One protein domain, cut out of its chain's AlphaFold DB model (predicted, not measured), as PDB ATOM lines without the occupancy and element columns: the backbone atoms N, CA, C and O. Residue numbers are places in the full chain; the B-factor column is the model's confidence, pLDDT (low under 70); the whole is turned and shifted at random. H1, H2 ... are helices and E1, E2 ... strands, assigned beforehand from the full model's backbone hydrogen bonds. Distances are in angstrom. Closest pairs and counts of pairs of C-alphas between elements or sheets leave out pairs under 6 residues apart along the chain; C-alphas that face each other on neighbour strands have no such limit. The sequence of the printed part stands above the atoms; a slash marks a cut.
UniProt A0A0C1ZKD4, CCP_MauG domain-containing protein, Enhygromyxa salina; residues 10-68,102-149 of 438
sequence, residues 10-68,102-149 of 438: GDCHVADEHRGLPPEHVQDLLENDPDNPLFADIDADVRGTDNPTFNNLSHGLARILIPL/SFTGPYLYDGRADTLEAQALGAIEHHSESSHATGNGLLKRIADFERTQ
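Overview. This is residues 10 to 68 and 102 to 149 of the 438 residues of the protein "CCP_MauG domain-containing protein" of Enhygromyxa salina (UniProt A0A0C1ZKD4). With little regular structure, the domain has H1 and the looped residues 33 to 60 toward one end and two steeply set helices, H2 and H3, toward the other; the strand E1 runs from the loops past the end of H2. Named elements, in order H1, E1, H2, H3, hold only 39 of the 107 printed residues, mostly helix. The whole is compact, radius of gyration of the C-alphas 14.7 A, spanning 36 by 32 by 24 A.

Arrangement. H1, residues 23 to 32, is apart from E1, residues 61 to 67, which pairs with no named strand. E1 comes nearest H2, residues 116 to 126, at the C-alphas of Leu 65 and His 126, 7.5 A apart. H2 and H3, residues 136 to 146, touch, their closest C-alphas being Glu 117 and Leu 139 at 5.1 A; they run opposite ways at a steep tilt of 69.6 degrees, only just short of about perpendicular. In H1, H2 and H3 every O i to N i+4 pair is within hydrogen-bond range.

Along the chain. H1 begins at C-alpha 23 (-23.008, -50.378, -26.910) and measures 14.3 A; E1 measures 19.0 A, H2 and H3 15.2 A each. H3 ends at C-alpha 146 (-28.539, -44.704, -47.861).

Size, cuts and confidence. Residues 69 to 101 are not printed; C-alphas 68 and 102 are 27.9 A apart across the cut. H1 to E1 is a long link. No printed residue is under 70 in pLDDT.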
ATOM      1  N   GLY A  10     -19.595 -50.273 -42.279       93.56
ATOM      2  CA  GLY A  10     -20.233 -51.350 -41.517       93.56
ATOM      3  C   GLY A  10     -19.650 -51.602 -40.125       93.56
ATOM      4  O   GLY A  10     -20.328 -52.243 -39.335       93.56
ATOM      5  N   ASP A  11     -18.456 -51.085 -39.819       93.44
ATOM      6  CA  ASP A  11     -17.867 -51.197 -38.476       93.44
ATOM      7  C   ASP A  11     -18.585 -50.272 -37.475       93.44
ATOM      8  O   ASP A  11     -18.585 -50.535 -36.279       93.44
ATOM      9  N   CYS A  12     -19.212 -49.191 -37.965       93.88
ATOM     10  CA  CYS A  12     -20.016 -48.268 -37.154       93.88
ATOM     11  C   CYS A  12     -21.522 -48.360 -37.457       93.88
ATOM     12  O   CYS A  12     -22.336 -48.081 -36.591       93.88
ATOM     13  N   HIS A  13     -21.910 -48.738 -38.677       94.81
ATOM     14  CA  HIS A  13     -23.307 -48.871 -39.102       94.81
ATOM     15  C   HIS A  13     -23.671 -50.344 -39.277       94.81
ATOM     16  O   HIS A  13     -23.742 -50.870 -40.400       94.81
ATOM     17  N   VAL A  14     -23.892 -51.014 -38.151       94.06
ATOM     18  CA  VAL A  14     -24.039 -52.468 -38.088       94.06
ATOM     19  C   VAL A  14     -25.337 -52.892 -38.780       94.06
ATOM     20  O   VAL A  14     -26.418 -52.366 -38.522       94.06
ATOM     21  N   ALA A  15     -25.233 -53.820 -39.736       90.88
ATOM     22  CA  ALA A  15     -26.333 -54.148 -40.645       90.88
ATOM     23  C   ALA A  15     -27.563 -54.728 -39.942       90.88
ATOM     24  O   ALA A  15     -28.683 -54.368 -40.303       90.88
ATOM     25  N   ASP A  16     -27.325 -55.592 -38.959       89.94
ATOM     26  CA  ASP A  16     -28.371 -56.292 -38.217       89.94
ATOM     27  C   ASP A  16     -28.880 -55.471 -37.015       89.94
ATOM     28  O   ASP A  16     -29.908 -55.811 -36.444       89.94
ATOM     29  N   GLU A  17     -28.231 -54.339 -36.710       90.12
ATOM     30  CA  GLU A  17     -28.567 -53.432 -35.600       90.12
ATOM     31  C   GLU A  17     -29.109 -52.098 -36.122       90.12
ATOM     32  O   GLU A  17     -28.679 -51.014 -35.727       90.12
ATOM     33  N   HIS A  18     -29.997 -52.171 -37.118       89.75
ATOM     34  CA  HIS A  18     -30.667 -51.000 -37.699       89.75
ATOM     35  C   HIS A  18     -29.704 -49.882 -38.115       89.75
ATOM     36  O   HIS A  18     -30.048 -48.700 -38.100       89.75
ATOM     37  N   ARG A  19     -28.487 -50.260 -38.525       92.81
ATOM     38  CA  ARG A  19     -27.421 -49.348 -38.946       92.81
ATOM     39  C   ARG A  19     -26.960 -48.353 -37.874       92.81
ATOM     40  O   ARG A  19     -26.361 -47.339 -38.241       92.81
ATOM     41  N   GLY A  20     -27.226 -48.623 -36.601       91.31
ATOM     42  CA  GLY A  20     -26.618 -47.928 -35.468       91.31
ATOM     43  C   GLY A  20     -25.325 -48.604 -35.001       91.31
ATOM     44  O   GLY A  20     -24.904 -49.623 -35.558       91.31
ATOM     45  N   LEU A  21     -24.720 -48.030 -33.956       94.50
ATOM     46  CA  LEU A  21     -23.603 -48.616 -33.210       94.50
ATOM     47  C   LEU A  21     -24.038 -48.894 -31.763       94.50
ATOM     48  O   LEU A  21     -23.828 -48.043 -30.893       94.50
ATOM     49  N   PRO A  22     -24.668 -50.045 -31.479       92.62
ATOM     50  CA  PRO A  22     -25.157 -50.310 -30.137       92.62
ATOM     51  C   PRO A  22     -23.989 -50.610 -29.175       92.62
ATOM     52  O   PRO A  22     -23.025 -51.280 -29.564       92.62
ATOM     53  N   PRO A  23     -24.059 -50.158 -27.907       93.25
ATOM     54  CA  PRO A  23     -23.008 -50.378 -26.910       93.25
ATOM     55  C   PRO A  23     -22.602 -51.846 -26.729       93.25
ATOM     56  O   PRO A  23     -21.421 -52.145 -26.570       93.25
ATOM     57  N   GLU A  24     -23.567 -52.766 -26.784       93.44
ATOM     58  CA  GLU A  24     -23.331 -54.208 -26.648       93.44
ATOM     59  C   GLU A  24     -22.464 -54.770 -27.781       93.44
ATOM     60  O   GLU A  24     -21.529 -55.522 -27.518       93.44
ATOM     61  N   HIS A  25     -22.668 -54.308 -29.020       95.06
ATOM     62  CA  HIS A  25     -21.823 -54.693 -30.150       95.06
ATOM     63  C   HIS A  25     -20.375 -54.239 -29.949       95.06
ATOM     64  O   HIS A  25     -19.436 -54.984 -30.231       95.06
ATOM     65  N   VAL A  26     -20.175 -53.026 -29.429       95.69
ATOM     66  CA  VAL A  26     -18.828 -52.510 -29.160       95.69
ATOM     67  C   VAL A  26     -18.148 -53.294 -28.040       95.69
ATOM     68  O   VAL A  26     -16.963 -53.607 -28.147       95.69
ATOM     69  N   GLN A  27     -18.882 -53.633 -26.978       93.94
ATOM     70  CA  GLN A  27     -18.364 -54.443 -25.871       93.94
ATOM     71  C   GLN A  27     -17.960 -55.843 -26.351       93.94
ATOM     72  O   GLN A  27     -16.843 -56.278 -26.074       93.94
ATOM     73  N   ASP A  28     -18.802 -56.494 -27.156       95.62
ATOM     74  CA  ASP A  28     -18.498 -57.797 -27.749       95.62
ATOM     75  C   ASP A  28     -17.228 -57.751 -28.610       95.62
ATOM     76  O   ASP A  28     -16.393 -58.659 -28.531       95.62
ATOM     77  N   LEU A  29     -17.044 -56.693 -29.408       96.25
ATOM     78  CA  LEU A  29     -15.824 -56.491 -30.189       96.25
ATOM     79  C   LEU A  29     -14.603 -56.244 -29.294       96.25
ATOM     80  O   LEU A  29     -13.565 -56.853 -29.528       96.25
ATOM     81  N   LEU A  30     -14.705 -55.422 -28.245       93.25
ATOM     82  CA  LEU A  30     -13.593 -55.193 -27.309       93.25
ATOM     83  C   LEU A  30     -13.128 -56.493 -26.639       93.25
ATOM     84  O   LEU A  30     -11.931 -56.685 -26.417       93.25
ATOM     85  N   GLU A  31     -14.062 -57.386 -26.308       95.00
ATOM     86  CA  GLU A  31     -13.757 -58.655 -25.649       95.00
ATOM     87  C   GLU A  31     -13.201 -59.715 -26.609       95.00
ATOM     88  O   GLU A  31     -12.312 -60.484 -26.231       95.00
ATOM     89  N   ASN A  32     -13.719 -59.773 -27.841       97.25
ATOM     90  CA  ASN A  32     -13.486 -60.901 -28.748       97.25
ATOM     91  C   ASN A  32     -12.629 -60.566 -29.982       97.25
ATOM     92  O   ASN A  32     -12.024 -61.475 -30.552       97.25
ATOM     93  N   ASP A  33     -12.559 -59.299 -30.384       96.06
ATOM     94  CA  ASP A  33     -11.798 -58.794 -31.533       96.06
ATOM     95  C   ASP A  33     -11.220 -57.387 -31.248       96.06
ATOM     96  O   ASP A  33     -11.572 -56.410 -31.907       96.06
ATOM     97  N   PRO A  34     -10.329 -57.231 -30.250       92.12
ATOM     98  CA  PRO A  34      -9.804 -55.918 -29.856       92.12
ATOM     99  C   PRO A  34      -8.937 -55.241 -30.933       92.12
ATOM    100  O   PRO A  34      -8.659 -54.050 -30.825       92.12
ATOM    101  N   ASP A  35      -8.516 -55.979 -31.967       92.81
ATOM    102  CA  ASP A  35      -7.780 -55.454 -33.126       92.81
ATOM    103  C   ASP A  35      -8.726 -54.964 -34.249       92.81
ATOM    104  O   ASP A  35      -8.268 -54.606 -35.342       92.81
ATOM    105  N   ASN A  36     -10.045 -54.968 -34.015       95.31
ATOM    106  CA  ASN A  36     -11.041 -54.525 -34.982       95.31
ATOM    107  C   ASN A  36     -10.797 -53.062 -35.419       95.31
ATOM    108  O   ASN A  36     -10.518 -52.212 -34.569       95.31
ATOM    109  N   PRO A  37     -10.967 -52.711 -36.713       94.12
ATOM    110  CA  PRO A  37     -10.807 -51.334 -37.203       94.12
ATOM    111  C   PRO A  37     -11.718 -50.276 -36.554       94.12
ATOM    112  O   PRO A  37     -11.492 -49.073 -36.730       94.12
ATOM    113  N   LEU A  38     -12.749 -50.688 -35.813       94.75
ATOM    114  CA  LEU A  38     -13.519 -49.795 -34.952       94.75
ATOM    115  C   LEU A  38     -12.630 -49.131 -33.885       94.75
ATOM    116  O   LEU A  38     -12.791 -47.942 -33.621       94.75
ATOM    117  N   PHE A  39     -11.632 -49.831 -33.343       94.31
ATOM    118  CA  PHE A  39     -10.747 -49.349 -32.273       94.31
ATOM    119  C   PHE A  39      -9.504 -48.626 -32.809       94.31
ATOM    120  O   PHE A  39      -8.366 -48.923 -32.447       94.31
ATOM    121  N   ALA A  40      -9.724 -47.665 -33.703       91.69
ATOM    122  CA  ALA A  40      -8.673 -46.800 -34.232       91.69
ATOM    123  C   ALA A  40      -8.420 -45.592 -33.311       91.69
ATOM    124  O   ALA A  40      -9.347 -45.072 -32.691       91.69
ATOM    125  N   ASP A  41      -7.180 -45.087 -33.288       89.88
ATOM    126  CA  ASP A  41      -6.737 -43.980 -32.416       89.88
ATOM    127  C   ASP A  41      -7.614 -42.718 -32.488       89.88
ATOM    128  O   ASP A  41      -7.686 -41.958 -31.518       89.88
ATOM    129  N   ILE A  42      -8.293 -42.485 -33.619       90.00
ATOM    130  CA  ILE A  42      -9.209 -41.354 -33.803       90.00
ATOM    131  C   ILE A  42     -10.327 -41.324 -32.749       90.00
ATOM    132  O   ILE A  42     -10.679 -40.244 -32.278       90.00
ATOM    133  N   ASP A  43     -10.803 -42.488 -32.303       91.12
ATOM    134  CA  ASP A  43     -11.878 -42.630 -31.313       91.12
ATOM    135  C   ASP A  43     -11.376 -43.033 -29.918       91.12
ATOM    136  O   ASP A  43     -12.172 -43.257 -29.008       91.12
ATOM    137  N   ALA A  44     -10.058 -43.115 -29.715       91.69
ATOM    138  CA  ALA A  44      -9.498 -43.390 -28.395       91.69
ATOM    139  C   ALA A  44      -9.827 -42.251 -27.425       91.69
ATOM    140  O   ALA A  44      -9.700 -41.097 -27.806       91.69
ATOM    141  N   ASP A  45     -10.142 -42.509 -26.157       90.88
ATOM    142  CA  ASP A  45     -10.567 -41.491 -25.177       90.88
ATOM    143  C   ASP A  45      -9.599 -40.300 -25.067       90.88
ATOM    144  O   ASP A  45     -10.020 -39.172 -24.813       90.88
ATOM    145  N   VAL A  46      -8.308 -40.533 -25.325       89.62
ATOM    146  CA  VAL A  46      -7.270 -39.504 -25.455       89.62
ATOM    147  C   VAL A  46      -6.577 -39.652 -26.805       89.62
ATOM    148  O   VAL A  46      -5.946 -40.670 -27.077       89.62
ATOM    149  N   ARG A  47      -6.652 -38.622 -27.650       86.50
ATOM    150  CA  ARG A  47      -6.013 -38.617 -28.970       86.50
ATOM    151  C   ARG A  47      -4.483 -38.663 -28.861       86.50
ATOM    152  O   ARG A  47      -3.881 -37.896 -28.110       86.50
ATOM    153  N   GLY A  48      -3.847 -39.524 -29.661       85.62
ATOM    154  CA  GLY A  48      -2.383 -39.603 -29.773       85.62
ATOM    155  C   GLY A  48      -1.671 -40.195 -28.549       85.62
ATOM    156  O   GLY A  48      -0.485 -39.938 -28.353       85.62
ATOM    157  N   THR A  49      -2.392 -40.940 -27.710       87.50
ATOM    158  CA  THR A  49      -1.814 -41.707 -26.598       87.50
ATOM    159  C   THR A  49      -1.135 -42.990 -27.094       87.50
ATOM    160  O   THR A  49      -1.603 -43.610 -28.041       87.50
ATOM    161  N   ASP A  50      -0.076 -43.437 -26.410       89.75
ATOM    162  CA  ASP A  50       0.573 -44.731 -26.693       89.75
ATOM    163  C   ASP A  50      -0.259 -45.937 -26.202       89.75
ATOM    164  O   ASP A  50       0.027 -47.076 -26.560       89.75
ATOM    165  N   ASN A  51      -1.252 -45.702 -25.335       89.19
ATOM    166  CA  ASN A  51      -2.130 -46.732 -24.774       89.19
ATOM    167  C   ASN A  51      -3.593 -46.280 -24.909       89.19
ATOM    168  O   ASN A  51      -4.116 -45.666 -23.970       89.19
ATOM    169  N   PRO A  52      -4.224 -46.487 -26.075       92.38
ATOM    170  CA  PRO A  52      -5.591 -46.046 -26.304       92.38
ATOM    171  C   PRO A  52      -6.578 -46.841 -25.447       92.38
ATOM    172  O   PRO A  52      -6.441 -48.050 -25.253       92.38
ATOM    173  N   THR A  53      -7.575 -46.138 -24.926       93.00
ATOM    174  CA  THR A  53      -8.770 -46.706 -24.297       93.00
ATOM    175  C   THR A  53      -9.988 -46.237 -25.080       93.00
ATOM    176  O   THR A  53      -9.915 -45.215 -25.756       93.00
ATOM    177  N   PHE A  54     -11.091 -46.978 -25.023       94.31
ATOM    178  CA  PHE A  54     -12.259 -46.754 -25.883       94.31
ATOM    179  C   PHE A  54     -13.558 -46.714 -25.074       94.31
ATOM    180  O   PHE A  54     -14.584 -47.251 -25.484       94.31
ATOM    181  N   ASN A  55     -13.506 -46.106 -23.890       94.00
ATOM    182  CA  ASN A  55     -14.649 -46.023 -22.992       94.00
ATOM    183  C   ASN A  55     -15.791 -45.177 -23.579       94.00
ATOM    184  O   ASN A  55     -16.954 -45.466 -23.335       94.00
ATOM    185  N   ASN A  56     -15.504 -44.155 -24.390       93.88
ATOM    186  CA  ASN A  56     -16.568 -43.443 -25.109       93.88
ATOM    187  C   ASN A  56     -17.250 -44.365 -26.140       93.88
ATOM    188  O   ASN A  56     -18.476 -44.503 -26.132       93.88
ATOM    189  N   LEU A  57     -16.467 -45.088 -26.950       94.50
ATOM    190  CA  LEU A  57     -17.011 -46.050 -27.915       94.50
ATOM    191  C   LEU A  57     -17.814 -47.169 -27.245       94.50
ATOM    192  O   LEU A  57     -18.814 -47.590 -27.815       94.50
ATOM    193  N   SER A  58     -17.455 -47.629 -26.041       93.75
ATOM    194  CA  SER A  58     -18.243 -48.650 -25.330       93.75
ATOM    195  C   SER A  58     -19.647 -48.181 -24.926       93.75
ATOM    196  O   SER A  58     -20.446 -49.006 -24.493       93.75
ATOM    197  N   HIS A  59     -19.949 -46.884 -25.078       94.06
ATOM    198  CA  HIS A  59     -21.287 -46.289 -24.969       94.06
ATOM    199  C   HIS A  59     -21.884 -45.926 -26.347       94.06
ATOM    200  O   HIS A  59     -22.860 -45.185 -26.431       94.06
ATOM    201  N   GLY A  60     -21.303 -46.419 -27.445       94.56
ATOM    202  CA  GLY A  60     -21.717 -46.120 -28.820       94.56
ATOM    203  C   GLY A  60     -21.355 -44.706 -29.296       94.56
ATOM    204  O   GLY A  60     -21.988 -44.202 -30.222       94.56
ATOM    205  N   LEU A  61     -20.370 -44.053 -28.662       95.50
ATOM    206  CA  LEU A  61     -19.984 -42.669 -28.957       95.50
ATOM    207  C   LEU A  61     -18.696 -42.578 -29.769       95.50
ATOM    208  O   LEU A  61     -17.625 -42.951 -29.293       95.50
ATOM    209  N   ALA A  62     -18.797 -42.011 -30.968       94.88
ATOM    210  CA  ALA A  62     -17.661 -41.696 -31.824       94.88
ATOM    211  C   ALA A  62     -17.144 -40.274 -31.561       94.88
ATOM    212  O   ALA A  62     -17.918 -39.354 -31.269       94.88
ATOM    213  N   ARG A  63     -15.829 -40.078 -31.700       94.75
ATOM    214  CA  ARG A  63     -15.201 -38.759 -31.652       94.75
ATOM    215  C   ARG A  63     -15.474 -38.038 -32.956       94.75
ATOM    216  O   ARG A  63     -15.133 -38.516 -34.038       94.75
ATOM    217  N   ILE A  64     -15.979 -36.819 -32.853       94.75
ATOM    218  CA  ILE A  64     -16.080 -35.896 -33.974       94.75
ATOM    219  C   ILE A  64     -15.073 -34.765 -33.763       94.75
ATOM    220  O   ILE A  64     -15.110 -34.065 -32.752       94.75
ATOM    221  N   LEU A  65     -14.173 -34.583 -34.730       94.12
ATOM    222  CA  LEU A  65     -13.249 -33.451 -34.781       94.12
ATOM    223  C   LEU A  65     -13.883 -32.328 -35.603       94.12
ATOM    224  O   LEU A  65     -14.137 -32.514 -36.793       94.12
ATOM    225  N   ILE A  66     -14.122 -31.170 -34.990       95.56
ATOM    226  CA  ILE A  66     -14.799 -30.044 -35.642       95.56
ATOM    227  C   ILE A  66     -13.875 -28.817 -35.645       95.56
ATOM    228  O   ILE A  66     -13.440 -28.377 -34.576       95.56
ATOM    229  N   PRO A  67     -13.548 -28.247 -36.821       96.81
ATOM    230  CA  PRO A  67     -12.879 -26.956 -36.903       96.81
ATOM    231  C   PRO A  67     -13.748 -25.856 -36.288       96.81
ATOM    232  O   PRO A  67     -14.912 -25.701 -36.644       96.81
ATOM    233  N   LEU A  68     -13.172 -25.079 -35.381       97.88
ATOM    234  CA  LEU A  68     -13.854 -23.985 -34.708       97.88
ATOM    235  C   LEU A  68     -14.072 -22.811 -35.685       97.88
ATOM    236  O   LEU A  68     -13.092 -22.377 -36.306       97.88
ATOM    237  N   SER A 102     -32.719 -40.569 -45.902       82.75
ATOM    238  CA  SER A 102     -32.993 -40.027 -47.235       82.75
ATOM    239  C   SER A 102     -33.972 -38.852 -47.290       82.75
ATOM    240  O   SER A 102     -33.954 -38.138 -48.292       82.75
ATOM    241  N   PHE A 103     -34.791 -38.641 -46.255       80.00
ATOM    242  CA  PHE A 103     -35.730 -37.521 -46.174       80.00
ATOM    243  C   PHE A 103     -35.449 -36.517 -45.039       80.00
ATOM    244  O   PHE A 103     -35.983 -35.418 -45.103       80.00
ATOM    245  N   THR A 104     -34.520 -36.800 -44.119       76.62
ATOM    246  CA  THR A 104     -34.264 -35.992 -42.905       76.62
ATOM    247  C   THR A 104     -33.191 -34.904 -43.085       76.62
ATOM    248  O   THR A 104     -32.430 -34.621 -42.167       76.62
ATOM    249  N   GLY A 105     -32.993 -34.377 -44.296       78.31
ATOM    250  CA  GLY A 105     -31.947 -33.373 -44.538       78.31
ATOM    251  C   GLY A 105     -32.291 -32.011 -43.906       78.31
ATOM    252  O   GLY A 105     -33.463 -31.634 -43.930       78.31
ATOM    253  N   PRO A 106     -31.306 -31.207 -43.448       87.88
ATOM    254  CA  PRO A 106     -29.852 -31.412 -43.531       87.88
ATOM    255  C   PRO A 106     -29.317 -32.487 -42.567       87.88
ATOM    256  O   PRO A 106     -29.891 -32.754 -41.526       87.88
ATOM    257  N   TYR A 107     -28.191 -33.111 -42.917       91.81
ATOM    258  CA  TYR A 107     -27.729 -34.365 -42.312       91.81
ATOM    259  C   TYR A 107     -26.762 -34.169 -41.140       91.81
ATOM    260  O   TYR A 107     -25.949 -33.237 -41.143       91.81
ATOM    261  N   LEU A 108     -26.747 -35.172 -40.247       92.38
ATOM    262  CA  LEU A 108     -26.007 -35.233 -38.973       92.38
ATOM    263  C   LEU A 108     -26.673 -34.374 -37.889       92.38
ATOM    264  O   LEU A 108     -27.365 -33.418 -38.200       92.38
ATOM    265  N   TYR A 109     -26.423 -34.675 -36.610       93.81
ATOM    266  CA  TYR A 109     -27.107 -34.005 -35.490       93.81
ATOM    267  C   TYR A 109     -26.981 -32.473 -35.469       93.81
ATOM    268  O   TYR A 109     -27.813 -31.806 -34.876       93.81
ATOM    269  N   ASP A 110     -25.944 -31.899 -36.080       94.44
ATOM    270  CA  ASP A 110     -25.732 -30.450 -36.184       94.44
ATOM    271  C   ASP A 110     -25.994 -29.910 -37.599       94.44
ATOM    272  O   ASP A 110     -25.688 -28.753 -37.879       94.44
ATOM    273  N   GLY A 111     -26.510 -30.738 -38.512       93.50
ATOM    274  CA  GLY A 111     -26.855 -30.384 -39.888       93.50
ATOM    275  C   GLY A 111     -25.709 -29.804 -40.708       93.50
ATOM    276  O   GLY A 111     -25.954 -28.958 -41.565       93.50
ATOM    277  N   ARG A 112     -24.456 -30.184 -40.420       94.06
ATOM    278  CA  ARG A 112     -23.270 -29.660 -41.123       94.06
ATOM    279  C   ARG A 112     -23.106 -30.168 -42.555       94.06
ATOM    280  O   ARG A 112     -22.211 -29.708 -43.263       94.06
ATOM    281  N   ALA A 113     -23.906 -31.147 -42.968       94.44
ATOM    282  CA  ALA A 113     -23.883 -31.688 -44.316       94.44
ATOM    283  C   ALA A 113     -25.222 -31.437 -45.016       94.44
ATOM    284  O   ALA A 113     -26.258 -31.922 -44.577       94.44
ATOM    285  N   ASP A 114     -25.190 -30.749 -46.157       92.75
ATOM    286  CA  ASP A 114     -26.402 -30.431 -46.930       92.75
ATOM    287  C   ASP A 114     -26.826 -31.563 -47.885       92.75
ATOM    288  O   ASP A 114     -27.904 -31.534 -48.472       92.75
ATOM    289  N   THR A 115     -25.958 -32.556 -48.099       94.38
ATOM    290  CA  THR A 115     -26.204 -33.710 -48.982       94.38
ATOM    291  C   THR A 115     -25.656 -34.985 -48.349       94.38
ATOM    292  O   THR A 115     -24.643 -34.931 -47.648       94.38
ATOM    293  N   LEU A 116     -26.260 -36.138 -48.654       94.38
ATOM    294  CA  LEU A 116     -25.716 -37.448 -48.269       94.38
ATOM    295  C   LEU A 116     -24.298 -37.647 -48.817       94.38
ATOM    296  O   LEU A 116     -23.424 -38.174 -48.143       94.38
ATOM    297  N   GLU A 117     -24.015 -37.154 -50.024       95.88
ATOM    298  CA  GLU A 117     -22.670 -37.196 -50.590       95.88
ATOM    299  C   GLU A 117     -21.649 -36.402 -49.752       95.88
ATOM    300  O   GLU A 117     -20.514 -36.854 -49.593       95.88
ATOM    301  N   ALA A 118     -22.035 -35.241 -49.207       95.50
ATOM    302  CA  ALA A 118     -21.188 -34.453 -48.311       95.50
ATOM    303  C   ALA A 118     -21.031 -35.119 -46.936       95.50
ATOM    304  O   ALA A 118     -19.926 -35.145 -46.394       95.50
ATOM    305  N   GLN A 119     -22.104 -35.709 -46.403       94.56
ATOM    306  CA  GLN A 119     -22.065 -36.482 -45.162       94.56
ATOM    307  C   GLN A 119     -21.106 -37.678 -45.294       94.56
ATOM    308  O   GLN A 119     -20.198 -37.836 -44.474       94.56
ATOM    309  N   ALA A 120     -21.234 -38.458 -46.371       95.00
ATOM    310  CA  ALA A 120     -20.383 -39.608 -46.653       95.00
ATOM    311  C   ALA A 120     -18.920 -39.203 -46.868       95.00
ATOM    312  O   ALA A 120     -18.008 -39.905 -46.425       95.00
ATOM    313  N   LEU A 121     -18.677 -38.066 -47.532       95.38
ATOM    314  CA  LEU A 121     -17.329 -37.526 -47.691       95.38
ATOM    315  C   LEU A 121     -16.700 -37.216 -46.330       95.38
ATOM    316  O   LEU A 121     -15.594 -37.686 -46.069       95.38
ATOM    317  N   GLY A 122     -17.428 -36.514 -45.458       93.06
ATOM    318  CA  GLY A 122     -16.969 -36.215 -44.104       93.06
ATOM    319  C   GLY A 122     -16.628 -37.483 -43.319       93.06
ATOM    320  O   GLY A 122     -15.563 -37.563 -42.710       93.06
ATOM    321  N   ALA A 123     -17.463 -38.521 -43.393       92.88
ATOM    322  CA  ALA A 123     -17.179 -39.788 -42.719       92.88
ATOM    323  C   ALA A 123     -15.909 -40.482 -43.253       92.88
ATOM    324  O   ALA A 123     -15.100 -40.988 -42.473       92.88
ATOM    325  N   ILE A 124     -15.692 -40.480 -44.571       94.00
ATOM    326  CA  ILE A 124     -14.500 -41.080 -45.192       94.00
ATOM    327  C   ILE A 124     -13.224 -40.306 -44.831       94.00
ATOM    328  O   ILE A 124     -12.180 -40.915 -44.583       94.00
ATOM    329  N   GLU A 125     -13.287 -38.977 -44.823       92.19
ATOM    330  CA  GLU A 125     -12.136 -38.125 -44.518       92.19
ATOM    331  C   GLU A 125     -11.778 -38.164 -43.031       92.19
ATOM    332  O   GLU A 125     -10.600 -38.273 -42.700       92.19
ATOM    333  N   HIS A 126     -12.773 -38.132 -42.141       89.38
ATOM    334  CA  HIS A 126     -12.542 -38.002 -40.702       89.38
ATOM    335  C   HIS A 126     -12.499 -39.338 -39.957       89.38
ATOM    336  O   HIS A 126     -11.597 -39.540 -39.153       89.38
ATOM    337  N   HIS A 127     -13.427 -40.263 -40.218       91.75
ATOM    338  CA  HIS A 127     -13.508 -41.520 -39.458       91.75
ATOM    339  C   HIS A 127     -12.706 -42.651 -40.091       91.75
ATOM    340  O   HIS A 127     -12.128 -43.468 -39.380       91.75
ATOM    341  N   SER A 128     -12.649 -42.717 -41.424       91.94
ATOM    342  CA  SER A 128     -11.748 -43.649 -42.120       91.94
ATOM    343  C   SER A 128     -10.348 -43.070 -42.353       91.94
ATOM    344  O   SER A 128      -9.479 -43.781 -42.866       91.94
ATOM    345  N   GLU A 129     -10.128 -41.794 -42.019       91.62
ATOM    346  CA  GLU A 129      -8.854 -41.076 -42.176       91.62
ATOM    347  C   GLU A 129      -8.257 -41.227 -43.586       91.62
ATOM    348  O   GLU A 129      -7.055 -41.452 -43.770       91.62
ATOM    349  N   SER A 130      -9.109 -41.169 -44.616       90.56
ATOM    350  CA  SER A 130      -8.663 -41.346 -45.998       90.56
ATOM    351  C   SER A 130      -7.674 -40.256 -46.405       90.56
ATOM    352  O   SER A 130      -8.016 -39.088 -46.555       90.56
ATOM    353  N   SER A 131      -6.445 -40.669 -46.704       85.38
ATOM    354  CA  SER A 131      -5.387 -39.803 -47.249       85.38
ATOM    355  C   SER A 131      -5.526 -39.514 -48.752       85.38
ATOM    356  O   SER A 131      -4.724 -38.770 -49.322       85.38
ATOM    357  N   HIS A 132      -6.519 -40.109 -49.419       86.56
ATOM    358  CA  HIS A 132      -6.759 -39.954 -50.852       86.56
ATOM    359  C   HIS A 132      -8.087 -39.252 -51.121       86.56
ATOM    360  O   HIS A 132      -9.073 -39.486 -50.424       86.56
ATOM    361  N   ALA A 133      -8.121 -38.466 -52.201       86.38
ATOM    362  CA  ALA A 133      -9.342 -37.831 -52.676       86.38
ATOM    363  C   ALA A 133     -10.420 -38.876 -53.001       86.38
ATOM    364  O   ALA A 133     -10.194 -39.808 -53.785       86.38
ATOM    365  N   THR A 134     -11.607 -38.686 -52.435       88.56
ATOM    366  CA  THR A 134     -12.749 -39.569 -52.654       88.56
ATOM    367  C   THR A 134     -13.436 -39.222 -53.971       88.56
ATOM    368  O   THR A 134     -13.844 -38.090 -54.212       88.56
ATOM    369  N   GLY A 135     -13.568 -40.200 -54.868       91.06
ATOM    370  CA  GLY A 135     -14.214 -39.972 -56.160       91.06
ATOM    371  C   GLY A 135     -15.735 -39.826 -56.039       91.06
ATOM    372  O   GLY A 135     -16.385 -40.674 -55.431       91.06
ATOM    373  N   ASN A 136     -16.322 -38.843 -56.729       93.75
ATOM    374  CA  ASN A 136     -17.775 -38.586 -56.742       93.75
ATOM    375  C   ASN A 136     -18.628 -39.824 -57.060       93.75
ATOM    376  O   ASN A 136     -19.732 -39.972 -56.550       93.75
ATOM    377  N   GLY A 137     -18.126 -40.742 -57.894       96.12
ATOM    378  CA  GLY A 137     -18.842 -41.978 -58.213       96.12
ATOM    379  C   GLY A 137     -18.978 -42.940 -57.028       96.12
ATOM    380  O   GLY A 137     -19.916 -43.728 -57.010       96.12
ATOM    381  N   LEU A 138     -18.050 -42.914 -56.065       93.56
ATOM    382  CA  LEU A 138     -18.174 -43.663 -54.812       93.56
ATOM    383  C   LEU A 138     -19.166 -42.975 -53.871       93.56
ATOM    384  O   LEU A 138     -20.077 -43.654 -53.411       93.56
ATOM    385  N   LEU A 139     -19.034 -41.659 -53.665       96.19
ATOM    386  CA  LEU A 139     -19.961 -40.874 -52.836       96.19
ATOM    387  C   LEU A 139     -21.407 -41.068 -53.290       96.19
ATOM    388  O   LEU A 139     -22.264 -41.414 -52.488       96.19
ATOM    389  N   LYS A 140     -21.651 -40.988 -54.606       96.94
ATOM    390  CA  LYS A 140     -22.977 -41.239 -55.171       96.94
ATOM    391  C   LYS A 140     -23.498 -42.642 -54.843       96.94
ATOM    392  O   LYS A 140     -24.670 -42.788 -54.547       96.94
ATOM    393  N   ARG A 141     -22.660 -43.685 -54.894       97.00
ATOM    394  CA  ARG A 141     -23.104 -45.054 -54.564       97.00
ATOM    395  C   ARG A 141     -23.439 -45.225 -53.085       97.00
ATOM    396  O   ARG A 141     -24.321 -46.016 -52.784       97.00
ATOM    397  N   ILE A 142     -22.722 -44.534 -52.198       95.56
ATOM    398  CA  ILE A 142     -23.015 -44.535 -50.759       95.56
ATOM    399  C   ILE A 142     -24.352 -43.830 -50.523       95.56
ATOM    400  O   ILE A 142     -25.268 -44.445 -49.992       95.56
ATOM    401  N   ALA A 143     -24.511 -42.621 -51.061       95.44
ATOM    402  CA  ALA A 143     -25.756 -41.872 -50.962       95.44
ATOM    403  C   ALA A 143     -26.947 -42.611 -51.612       95.44
ATOM    404  O   ALA A 143     -28.037 -42.650 -51.057       95.44
ATOM    405  N   ASP A 144     -26.756 -43.255 -52.771       95.44
ATOM    406  CA  ASP A 144     -27.779 -44.103 -53.403       95.44
ATOM    407  C   ASP A 144     -28.151 -45.305 -52.518       95.44
ATOM    408  O   ASP A 144     -29.299 -45.730 -52.530       95.44
ATOM    409  N   PHE A 145     -27.200 -45.866 -51.764       95.50
ATOM    410  CA  PHE A 145     -27.469 -46.948 -50.818       95.50
ATOM    411  C   PHE A 145     -28.261 -46.447 -49.605       95.50
ATOM    412  O   PHE A 145     -29.294 -47.034 -49.284       95.50
ATOM    413  N   GLU A 146     -27.837 -45.351 -48.981       94.44
ATOM    414  CA  GLU A 146     -28.539 -44.704 -47.861       94.44
ATOM    415  C   GLU A 146     -29.979 -44.340 -48.241       94.44
ATOM    416  O   GLU A 146     -30.908 -44.642 -47.497       94.44
ATOM    417  N   ARG A 147     -30.198 -43.863 -49.476       92.50
ATOM    418  CA  ARG A 147     -31.533 -43.582 -50.040       92.50
ATOM    419  C   ARG A 147     -32.478 -44.783 -50.135       92.50
ATOM    420  O   ARG A 147     -33.653 -44.606 -50.433       92.50
ATOM    421  N   THR A 148     -31.991 -45.998 -49.903       92.62
ATOM    422  CA  THR A 148     -32.811 -47.222 -49.913       92.62
ATOM    423  C   THR A 148     -33.092 -47.778 -48.521       92.62
ATOM    424  O   THR A 148     -33.785 -48.791 -48.404       92.62
ATOM    425  N   GLN A 149     -32.539 -47.164 -47.474       93.81
ATOM    426  CA  GLN A 149     -32.668 -47.647 -46.107       93.81
ATOM    427  C   GLN A 149     -33.902 -47.020 -45.450       93.81
ATOM    428  O   GLN A 149     -33.920 -45.827 -45.167       93.81
TER     429      GLN A 149